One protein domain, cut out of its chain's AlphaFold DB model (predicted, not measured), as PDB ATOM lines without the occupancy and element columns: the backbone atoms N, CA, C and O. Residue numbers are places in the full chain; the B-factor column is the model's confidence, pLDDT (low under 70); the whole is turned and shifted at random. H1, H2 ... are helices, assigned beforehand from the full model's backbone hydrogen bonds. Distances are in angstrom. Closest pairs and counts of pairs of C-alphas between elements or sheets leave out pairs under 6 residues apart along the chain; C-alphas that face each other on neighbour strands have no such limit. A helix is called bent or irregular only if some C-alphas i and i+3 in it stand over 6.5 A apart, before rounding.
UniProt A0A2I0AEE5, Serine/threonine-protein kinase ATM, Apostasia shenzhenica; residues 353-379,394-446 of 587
ATOM      1  N   PRO A 353     325.974 590.083 418.566       77.56
ATOM      2  CA  PRO A 353     326.739 590.196 417.321       77.56
ATOM      3  C   PRO A 353     326.176 589.389 416.142       77.56
ATOM      4  O   PRO A 353     326.476 589.717 414.996       77.56
ATOM      5  N   ASP A 354     325.399 588.333 416.402       74.81
ATOM      6  CA  ASP A 354     324.826 587.456 415.371       74.81
ATOM      7  C   ASP A 354     323.374 587.835 415.011       74.81
ATOM      8  O   ASP A 354     322.771 587.218 414.128       74.81
ATOM      9  N   LEU A 355     322.788 588.841 415.676       82.25
ATOM     10  CA  LEU A 355     321.392 589.234 415.479       82.25
ATOM     11  C   LEU A 355     321.220 590.210 414.306       82.25
ATOM     12  O   LEU A 355     321.932 591.211 414.217       82.25
ATOM     13  N   PRO A 356     320.206 590.008 413.442       80.38
ATOM     14  CA  PRO A 356     319.718 591.046 412.553       80.38
ATOM     15  C   PRO A 356     319.274 592.267 413.352       80.38
ATOM     16  O   PRO A 356     318.710 592.151 414.445       80.38
ATOM     17  N   ARG A 357     319.471 593.446 412.766       79.88
ATOM     18  CA  ARG A 357     319.210 594.740 413.402       79.88
ATOM     19  C   ARG A 357     317.783 594.864 413.933       79.88
ATOM     20  O   ARG A 357     317.573 595.371 415.033       79.88
ATOM     21  N   GLU A 358     316.803 594.391 413.168       78.06
ATOM     22  CA  GLU A 358     315.388 594.438 413.538       78.06
ATOM     23  C   GLU A 358     315.103 593.598 414.785       78.06
ATOM     24  O   GLU A 358     314.364 594.032 415.670       78.06
ATOM     25  N   LEU A 359     315.732 592.424 414.884       82.00
ATOM     26  CA  LEU A 359     315.586 591.545 416.037       82.00
ATOM     27  C   LEU A 359     316.341 592.095 417.250       82.00
ATOM     28  O   LEU A 359     315.801 592.074 418.347       82.00
ATOM     29  N   MET A 360     317.531 592.671 417.051       85.75
ATOM     30  CA  MET A 360     318.286 593.336 418.117       85.75
ATOM     31  C   MET A 360     317.488 594.488 418.746       85.75
ATOM     32  O   MET A 360     317.398 594.574 419.970       85.75
ATOM     33  N   LEU A 361     316.851 595.339 417.928       84.25
ATOM     34  CA  LEU A 361     315.965 596.400 418.422       84.25
ATOM     35  C   LEU A 361     314.796 595.823 419.222       84.25
ATOM     36  O   LEU A 361     314.411 596.374 420.253       84.25
ATOM     37  N   TRP A 362     314.203 594.740 418.722       83.06
ATOM     38  CA  TRP A 362     313.060 594.102 419.361       83.06
ATOM     39  C   TRP A 362     313.437 593.499 420.719       83.06
ATOM     40  O   TRP A 362     312.778 593.798 421.716       83.06
ATOM     41  N   SER A 363     314.526 592.729 420.780       85.00
ATOM     42  CA  SER A 363     315.064 592.175 422.024       85.00
ATOM     43  C   SER A 363     315.398 593.281 423.023       85.00
ATOM     44  O   SER A 363     315.008 593.189 424.187       85.00
ATOM     45  N   LEU A 364     316.016 594.377 422.569       86.81
ATOM     46  CA  LEU A 364     316.337 595.519 423.425       86.81
ATOM     47  C   LEU A 364     315.077 596.191 423.993       86.81
ATOM     48  O   LEU A 364     315.020 596.464 425.189       86.81
ATOM     49  N   LYS A 365     314.038 596.403 423.175       85.81
ATOM     50  CA  LYS A 365     312.734 596.919 423.637       85.81
ATOM     51  C   LYS A 365     312.070 595.981 424.642       85.81
ATOM     52  O   LYS A 365     311.466 596.441 425.607       85.81
ATOM     53  N   SER A 366     312.169 594.673 424.417       83.94
ATOM     54  CA  SER A 366     311.618 593.653 425.310       83.94
ATOM     55  C   SER A 366     312.311 593.678 426.675       83.94
ATOM     56  O   SER A 366     311.643 593.749 427.708       83.94
ATOM     57  N   LEU A 367     313.647 593.718 426.688       83.06
ATOM     58  CA  LEU A 367     314.439 593.862 427.909       83.06
ATOM     59  C   LEU A 367     314.155 595.188 428.616       83.06
ATOM     60  O   LEU A 367     313.958 595.202 429.826       83.06
ATOM     61  N   HIS A 368     314.069 596.289 427.872       84.94
ATOM     62  CA  HIS A 368     313.738 597.601 428.426       84.94
ATOM     63  C   HIS A 368     312.346 597.620 429.071       84.94
ATOM     64  O   HIS A 368     312.190 598.092 430.192       84.94
ATOM     65  N   LYS A 369     311.341 597.002 428.438       83.12
ATOM     66  CA  LYS A 369     310.007 596.851 429.035       83.12
ATOM     67  C   LYS A 369     310.055 596.053 430.337       83.12
ATOM     68  O   LYS A 369     309.453 596.471 431.321       83.12
ATOM     69  N   ARG A 370     310.776 594.929 430.365       77.12
ATOM     70  CA  ARG A 370     310.953 594.123 431.587       77.12
ATOM     71  C   ARG A 370     311.665 594.914 432.688       77.12
ATOM     72  O   ARG A 370     311.318 594.775 433.859       77.12
ATOM     73  N   LEU A 371     312.611 595.777 432.311       74.56
ATOM     74  CA  LEU A 371     313.290 596.700 433.219       74.56
ATOM     75  C   LEU A 371     312.304 597.709 433.821       74.56
ATOM     76  O   LEU A 371     312.255 597.840 435.041       74.56
ATOM     77  N   LEU A 372     311.467 598.352 432.999       75.81
ATOM     78  CA  LEU A 372     310.433 599.289 433.462       75.81
ATOM     79  C   LEU A 372     309.366 598.628 434.346       75.81
ATOM     80  O   LEU A 372     308.815 599.271 435.236       75.81
ATOM     81  N   MET A 373     309.073 597.346 434.113       68.50
ATOM     82  CA  MET A 373     308.159 596.563 434.951       68.50
ATOM     83  C   MET A 373     308.812 596.073 436.254       68.50
ATOM     84  O   MET A 373     308.155 595.391 437.037       68.50
ATOM     85  N   TYR A 374     310.074 596.441 436.513       62.38
ATOM     86  CA  TYR A 374     310.875 595.990 437.653       62.38
ATOM     87  C   TYR A 374     310.963 594.457 437.755       62.38
ATOM     88  O   TYR A 374     311.224 593.911 438.816       62.38
ATOM     89  N   GLU A 375     310.794 593.720 436.654       59.19
ATOM     90  CA  GLU A 375     310.984 592.259 436.661       59.19
ATOM     91  C   GLU A 375     312.465 591.884 436.776       59.19
ATOM     92  O   GLU A 375     312.814 590.786 437.204       59.19
ATOM     93  N   ILE A 376     313.345 592.804 436.374       57.25
ATOM     94  CA  ILE A 376     314.801 592.637 436.417       57.25
ATOM     95  C   ILE A 376     315.415 593.281 437.681       57.25
ATOM     96  O   ILE A 376     316.617 593.149 437.913       57.25
ATOM     97  N   ILE A 377     314.602 593.963 438.505       56.38
ATOM     98  CA  ILE A 377     315.006 594.655 439.742       56.38
ATOM     99  C   ILE A 377     314.056 594.234 440.875       56.38
ATOM    100  O   ILE A 377     312.886 594.601 440.831       56.38
ATOM    101  N   PRO A 378     314.509 593.546 441.937       51.34
ATOM    102  CA  PRO A 378     313.647 593.277 443.086       51.34
ATOM    103  C   PRO A 378     313.109 594.589 443.680       51.34
ATOM    104  O   PRO A 378     313.879 595.506 443.976       51.34
ATOM    105  N   GLN A 379     311.787 594.693 443.859       43.03
ATOM    106  CA  GLN A 379     311.177 595.810 444.580       43.03
ATOM    107  C   GLN A 379     311.704 595.841 446.013       43.03
ATOM    108  O   GLN A 379     311.354 594.994 446.827       43.03
ATOM    109  N   ASN A 394     325.046 597.786 439.620       67.50
ATOM    110  CA  ASN A 394     326.324 598.479 439.790       67.50
ATOM    111  C   ASN A 394     327.402 597.633 440.480       67.50
ATOM    112  O   ASN A 394     328.588 597.867 440.252       67.50
ATOM    113  N   CYS A 395     327.014 596.704 441.355       64.75
ATOM    114  CA  CYS A 395     327.925 595.865 442.134       64.75
ATOM    115  C   CYS A 395     328.360 594.599 441.384       64.75
ATOM    116  O   CYS A 395     329.317 593.958 441.812       64.75
ATOM    117  N   ASP A 396     327.689 594.253 440.281       74.50
ATOM    118  CA  ASP A 396     327.967 593.050 439.502       74.50
ATOM    119  C   ASP A 396     328.846 593.384 438.277       74.50
ATOM    120  O   ASP A 396     328.377 594.028 437.329       74.50
ATOM    121  N   PRO A 397     330.123 592.959 438.256       77.31
ATOM    122  CA  PRO A 397     331.041 593.283 437.169       77.31
ATOM    123  C   PRO A 397     330.634 592.659 435.826       77.31
ATOM    124  O   PRO A 397     330.964 593.219 434.778       77.31
ATOM    125  N   GLU A 398     329.910 591.535 435.825       81.00
ATOM    126  CA  GLU A 398     329.468 590.863 434.597       81.00
ATOM    127  C   GLU A 398     328.389 591.680 433.894       81.00
ATOM    128  O   GLU A 398     328.450 591.892 432.681       81.00
ATOM    129  N   ILE A 399     327.433 592.195 434.671       80.12
ATOM    130  CA  ILE A 399     326.362 593.066 434.185       80.12
ATOM    131  C   ILE A 399     326.944 594.384 433.671       80.12
ATOM    132  O   ILE A 399     326.585 594.829 432.579       80.12
ATOM    133  N   VAL A 400     327.877 594.980 434.424       78.19
ATOM    134  CA  VAL A 400     328.570 596.207 434.010       78.19
ATOM    135  C   VAL A 400     329.234 595.990 432.651       78.19
ATOM    136  O   VAL A 400     328.972 596.728 431.701       78.19
ATOM    137  N   ASN A 401     330.043 594.937 432.520       82.50
ATOM    138  CA  ASN A 401     330.732 594.620 431.272       82.50
ATOM    139  C   ASN A 401     329.754 594.345 430.116       82.50
ATOM    140  O   ASN A 401     329.988 594.784 428.990       82.50
ATOM    141  N   ALA A 402     328.643 593.659 430.385       83.88
ATOM    142  CA  ALA A 402     327.626 593.360 429.384       83.88
ATOM    143  C   ALA A 402     326.973 594.634 428.820       83.88
ATOM    144  O   ALA A 402     326.880 594.788 427.600       83.88
ATOM    145  N   VAL A 403     326.594 595.584 429.679       83.56
ATOM    146  CA  VAL A 403     326.036 596.872 429.233       83.56
ATOM    147  C   VAL A 403     327.054 597.638 428.393       83.56
ATOM    148  O   VAL A 403     326.713 598.101 427.308       83.56
ATOM    149  N   TRP A 404     328.322 597.698 428.802       82.19
ATOM    150  CA  TRP A 404     329.358 598.368 428.008       82.19
ATOM    151  C   TRP A 404     329.635 597.693 426.658       82.19
ATOM    152  O   TRP A 404     329.879 598.387 425.669       82.19
ATOM    153  N   ASN A 405     329.526 596.366 426.567       82.56
ATOM    154  CA  ASN A 405     329.596 595.658 425.286       82.56
ATOM    155  C   ASN A 405     328.427 596.037 424.358       82.56
ATOM    156  O   ASN A 405     328.639 596.216 423.156       82.56
ATOM    157  N   LEU A 406     327.216 596.227 424.900       82.56
ATOM    158  CA  LEU A 406     326.079 596.751 424.131       82.56
ATOM    159  C   LEU A 406     326.317 598.187 423.664       82.56
ATOM    160  O   LEU A 406     326.021 598.496 422.511       82.56
ATOM    161  N   VAL A 407     326.890 599.048 424.515       82.06
ATOM    162  CA  VAL A 407     327.255 600.424 424.133       82.06
ATOM    163  C   VAL A 407     328.197 600.421 422.946       82.06
ATOM    164  O   VAL A 407     327.985 601.153 421.984       82.06
ATOM    165  N   GLN A 408     329.212 599.563 422.978       78.25
ATOM    166  CA  GLN A 408     330.107 599.409 421.845       78.25
ATOM    167  C   GLN A 408     329.332 598.953 420.601       78.25
ATOM    168  O   GLN A 408     329.464 599.568 419.542       78.25
ATOM    169  N   LEU A 409     328.523 597.900 420.700       75.38
ATOM    170  CA  LEU A 409     327.801 597.347 419.551       75.38
ATOM    171  C   LEU A 409     326.836 598.350 418.897       75.38
ATOM    172  O   LEU A 409     326.789 598.424 417.673       75.38
ATOM    173  N   ILE A 410     326.098 599.118 419.700       76.81
ATOM    174  CA  ILE A 410     325.064 600.052 419.233       76.81
ATOM    175  C   ILE A 410     325.665 601.414 418.868       76.81
ATOM    176  O   ILE A 410     325.219 602.036 417.911       76.81
ATOM    177  N   GLY A 411     326.710 601.863 419.567       65.12
ATOM    178  CA  GLY A 411     327.334 603.175 419.358       65.12
ATOM    179  C   GLY A 411     328.015 603.363 417.997       65.12
ATOM    180  O   GLY A 411     328.456 604.464 417.691       65.12
ATOM    181  N   SER A 412     328.113 602.312 417.178       60.19
ATOM    182  CA  SER A 412     328.550 602.390 415.777       60.19
ATOM    183  C   SER A 412     327.412 602.626 414.772       60.19
ATOM    184  O   SER A 412     327.679 602.643 413.575       60.19
ATOM    185  N   ASP A 413     326.161 602.743 415.227       56.69
ATOM    186  CA  ASP A 413     324.960 602.822 414.387       56.69
ATOM    187  C   ASP A 413     324.219 604.156 414.646       56.69
ATOM    188  O   ASP A 413     323.914 604.482 415.792       56.69
ATOM    189  N   ASP A 414     323.890 604.929 413.601       54.34
ATOM    190  CA  ASP A 414     323.310 606.296 413.685       54.34
ATOM    191  C   ASP A 414     321.843 606.340 414.191       54.34
ATOM    192  O   ASP A 414     321.101 607.300 413.968       54.34
ATOM    193  N   ASN A 415     321.357 605.286 414.849       59.53
ATOM    194  CA  ASN A 415     319.941 605.135 415.167       59.53
ATOM    195  C   ASN A 415     319.600 605.658 416.569       59.53
ATOM    196  O   ASN A 415     319.723 604.944 417.571       59.53
ATOM    197  N   ALA A 416     319.072 606.883 416.629       63.78
ATOM    198  CA  ALA A 416     318.657 607.545 417.870       63.78
ATOM    199  C   ALA A 416     317.716 606.687 418.750       63.78
ATOM    200  O   ALA A 416     317.783 606.743 419.977       63.78
ATOM    201  N   ASN A 417     316.889 605.830 418.135       72.19
ATOM    202  CA  ASN A 417     315.915 604.990 418.841       72.19
ATOM    203  C   ASN A 417     316.549 603.892 419.715       72.19
ATOM    204  O   ASN A 417     315.993 603.553 420.756       72.19
ATOM    205  N   MET A 418     317.683 603.309 419.306       77.31
ATOM    206  CA  MET A 418     318.385 602.306 420.125       77.31
ATOM    207  C   MET A 418     319.173 602.976 421.249       77.31
ATOM    208  O   MET A 418     319.198 602.470 422.371       77.31
ATOM    209  N   MET A 419     319.766 604.135 420.956       77.38
ATOM    210  CA  MET A 419     320.551 604.907 421.916       77.38
ATOM    211  C   MET A 419     319.715 605.380 423.107       77.38
ATOM    212  O   MET A 419     320.192 605.302 424.236       77.38
ATOM    213  N   GLY A 420     318.458 605.780 422.883       80.94
ATOM    214  CA  GLY A 420     317.542 606.144 423.970       80.94
ATOM    215  C   GLY A 420     317.160 604.973 424.887       80.94
ATOM    216  O   GLY A 420     316.984 605.162 426.082       80.94
ATOM    217  N   LEU A 421     317.073 603.742 424.369       83.75
ATOM    218  CA  LEU A 421     316.838 602.561 425.215       83.75
ATOM    219  C   LEU A 421     318.097 602.192 426.004       83.75
ATOM    220  O   LEU A 421     318.024 601.795 427.163       83.75
ATOM    221  N   LEU A 422     319.258 602.323 425.365       84.75
ATOM    222  CA  LEU A 422     320.554 602.014 425.952       84.75
ATOM    223  C   LEU A 422     320.930 602.982 427.084       84.75
ATOM    224  O   LEU A 422     321.528 602.542 428.064       84.75
ATOM    225  N   SER A 423     320.558 604.265 427.000       81.38
ATOM    226  CA  SER A 423     320.833 605.242 428.065       81.38
ATOM    227  C   SER A 423     320.225 604.847 429.408       81.38
ATOM    228  O   SER A 423     320.842 605.090 430.445       81.38
ATOM    229  N   ASP A 424     319.075 604.172 429.398       81.38
ATOM    230  CA  ASP A 424     318.425 603.694 430.620       81.38
ATOM    231  C   ASP A 424     319.184 602.515 431.249       81.38
ATOM    232  O   ASP A 424     319.289 602.419 432.467       81.38
ATOM    233  N   PHE A 425     319.804 601.647 430.445       81.31
ATOM    234  CA  PHE A 425     320.705 600.615 430.975       81.31
ATOM    235  C   PHE A 425     322.004 601.223 431.520       81.31
ATOM    236  O   PHE A 425     322.502 600.792 432.561       81.31
ATOM    237  N   ILE A 426     322.544 602.239 430.841       80.94
ATOM    238  CA  ILE A 426     323.753 602.945 431.280       80.94
ATOM    239  C   ILE A 426     323.506 603.675 432.601       80.94
ATOM    240  O   ILE A 426     324.356 603.608 433.485       80.94
ATOM    241  N   SER A 427     322.370 604.353 432.777       77.69
ATOM    242  CA  SER A 427     322.060 605.048 434.035       77.69
ATOM    243  C   SER A 427     321.976 604.068 435.213       77.69
ATOM    244  O   SER A 427     322.474 604.355 436.301       77.69
ATOM    245  N   MET A 428     321.459 602.864 434.969       72.69
ATOM    246  CA  MET A 428     321.315 601.809 435.974       72.69
ATOM    247  C   MET A 428     322.619 601.125 436.386       72.69
ATOM    248  O   MET A 428     322.648 600.574 437.482       72.69
ATOM    249  N   VAL A 429     323.648 601.141 435.529       72.88
ATOM    250  CA  VAL A 429     325.000 600.585 435.771       72.88
ATOM    251  C   VAL A 429     326.016 601.677 436.165       72.88
ATOM    252  O   VAL A 429     327.039 601.428 436.811       72.88
ATOM    253  N   GLY A 430     325.755 602.907 435.729       60.50
ATOM    254  CA  GLY A 430     326.668 604.039 435.776       60.50
ATOM    255  C   GLY A 430     326.550 604.912 437.018       60.50
ATOM    256  O   GLY A 430     327.515 605.592 437.360       60.50
ATOM    257  N   VAL A 431     325.411 604.904 437.719       60.00
ATOM    258  CA  VAL A 431     325.221 605.730 438.923       60.00
ATOM    259  C   VAL A 431     325.860 605.036 440.131       60.00
ATOM    260  O   VAL A 431     325.206 604.371 440.931       60.00
ATOM    261  N   GLY A 432     327.180 605.189 440.256       49.91
ATOM    262  CA  GLY A 432     327.983 604.657 441.362       49.91
ATOM    263  C   GLY A 432     327.786 605.372 442.708       49.91
ATOM    264  O   GLY A 432     328.236 604.857 443.729       49.91
ATOM    265  N   GLY A 433     327.102 606.522 442.732       52.91
ATOM    266  CA  GLY A 433     326.745 607.253 443.950       52.91
ATOM    267  C   GLY A 433     326.089 608.618 443.667       52.91
ATOM    268  O   GLY A 433     326.316 609.192 442.606       52.91
ATOM    269  N   PRO A 434     325.295 609.171 444.604       49.28
ATOM    270  CA  PRO A 434     324.559 610.433 444.422       49.28
ATOM    271  C   PRO A 434     325.442 611.694 444.336       49.28
ATOM    272  O   PRO A 434     324.932 612.765 444.027       49.28
ATOM    273  N   TYR A 435     326.749 611.581 444.592       50.03
ATOM    274  CA  TYR A 435     327.676 612.721 444.663       50.03
ATOM    275  C   TYR A 435     328.777 612.709 443.592       50.03
ATOM    276  O   TYR A 435     329.584 613.632 443.539       50.03
ATOM    277  N   GLN A 436     328.828 611.684 442.735       50.16
ATOM    278  CA  GLN A 436     329.804 611.580 441.650       50.16
ATOM    279  C   GLN A 436     329.145 610.913 440.442       50.16
ATOM    280  O   GLN A 436     328.876 609.712 440.457       50.16
ATOM    281  N   VAL A 437     328.914 611.677 439.372       50.72
ATOM    282  CA  VAL A 437     328.548 611.131 438.054       50.72
ATOM    283  C   VAL A 437     329.819 610.580 437.401       50.72
ATOM    284  O   VAL A 437     330.324 611.107 436.414       50.72
ATOM    285  N   VAL A 438     330.401 609.554 438.019       54.22
ATOM    286  CA  VAL A 438     331.529 608.808 437.461       54.22
ATOM    287  C   VAL A 438     330.977 607.480 436.983       54.22
ATOM    288  O   VAL A 438     330.632 606.609 437.781       54.22
ATOM    289  N   PHE A 439     330.888 607.333 435.664       61.31
ATOM    290  CA  PHE A 439     330.543 606.063 435.048       61.31
ATOM    291  C   PHE A 439     331.601 605.018 435.416       61.31
ATOM    292  O   PHE A 439     332.788 605.205 435.136       61.31
ATOM    293  N   ARG A 440     331.182 603.901 436.029       63.84
ATOM    294  CA  ARG A 440     332.064 602.743 436.214       63.84
ATOM    295  C   ARG A 440     332.411 602.170 434.847       63.84
ATOM    296  O   ARG A 440     331.589 601.500 434.227       63.84
ATOM    297  N   LEU A 441     333.631 602.432 434.394       61.75
ATOM    298  CA  LEU A 441     334.229 601.712 433.278       61.75
ATOM    299  C   LEU A 441     334.475 600.251 433.695       61.75
ATOM    300  O   LEU A 441     334.761 599.994 434.869       61.75
ATOM    301  N   PRO A 442     334.373 599.281 432.773       61.75
ATOM    302  CA  PRO A 442     334.693 597.889 433.068       61.75
ATOM    303  C   PRO A 442     336.112 597.758 433.621       61.75
ATOM    304  O   PRO A 442     337.031 598.410 433.126       61.75
ATOM    305  N   ALA A 443     336.301 596.881 434.611       52.41
ATOM    306  CA  ALA A 443     337.572 596.681 435.321       52.41
ATOM    307  C   ALA A 443     338.771 596.354 434.400       52.41
ATOM    308  O   ALA A 443     339.921 596.530 434.792       52.41
ATOM    309  N   ASN A 444     338.507 595.952 433.152       49.50
ATOM    310  CA  ASN A 444     339.504 595.648 432.129       49.50
ATOM    311  C   ASN A 444     339.783 596.827 431.176       49.50
ATOM    312  O   ASN A 444     340.225 596.596 430.053       49.50
ATOM    313  N   SER A 445     339.548 598.087 431.568       42.88
ATOM    314  CA  SER A 445     339.734 599.256 430.687       42.88
ATOM    315  C   SER A 445     341.143 599.366 430.080       42.88
ATOM    316  O   SER A 445     341.289 599.865 428.968       42.88
ATOM    317  N   ASN A 446     342.170 598.818 430.740       37.38
ATOM    318  CA  ASN A 446     343.543 598.766 430.212       37.38
ATOM    319  C   ASN A 446     343.762 597.664 429.148       37.38
ATOM    320  O   ASN A 446     344.762 597.691 428.438       37.38
TER     321      ASN A 446
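What this domain is: This is residues 353 to 379 and 394 to 446 of the 587 residues of the protein "Serine/threonine-protein kinase ATM" of Apostasia shenzhenica (UniProt A0A2I0AEE5). A helical hairpin, H2 and H3 nearly side by side and running opposite ways, has a third helix, H1, slanting across part of H3, and the centres of the three helices make a triangle. H1 spreads away from H2, and after H3 a long tail without a named element, residues 431 to 446, loops out beyond the end of H3 and folds back past H2. The printed part has 80 residues with three named helices in the order H1, H2, H3 and no named strand, and its class is all helix. It is compact, with a radius of gyration of the C-alphas of 13.2 A, and its C-alphas span 37 by 35 by 21 A along their three main axes.

Where its parts are: The printed part begins at Pro 353, shortly before H1, which holds residues 357 to 372 and is 22.4 A long from C-alpha 357 at (319.210, 594.740, 413.402) to C-alpha 372 at (310.433, 599.289, 433.462). After the cut comes H2, residues 397 to 410, 20.1 A from first to last C-alpha. H3, residues 416 to 430, is 19.9 A long and ends with C-alpha 430 at (326.668, 604.039, 435.776). None of the three helices is bent or irregular.

How they stand to each other: H1 touches H3 at a steep tilt of 43 degrees, and they run the same way. Their closest C-alphas are those of Leu 361 and Met 418, 6.6 A apart. H1 touches H3 with residues 361 to 368 alone, and H3 touches H1 with residues 418 to 424 alone. H1 and H2 are apart. H2 and H3 form a helical hairpin with a tight link of 5 residues. They touch at a shallow tilt of 19 degrees, opposite ways, and their closest C-alphas are those of Val 400 and Val 429, 5.9 A apart. In H1 and H2 every O i to N i+4 pair is within hydrogen-bond range; in H3 it is 8 of 11.

The domain as a whole: The two C-alphas farthest apart are those of Pro 356 and Tyr 435, at 39.5 A. Residues 380 to 393 are not printed, and C-alphas 379 and 394 are 16.1 A apart across this cut, which lies in the link from H1 to H2. The C-alphas of residues 431 to 446 lie 12 to 21 A from the mean of all C-alphas. The mean pLDDT of the printed part is 70.7, and 32 residues are under 70: residues 373 to 379, 394 to 395, 411 to 416 and 430 to 446.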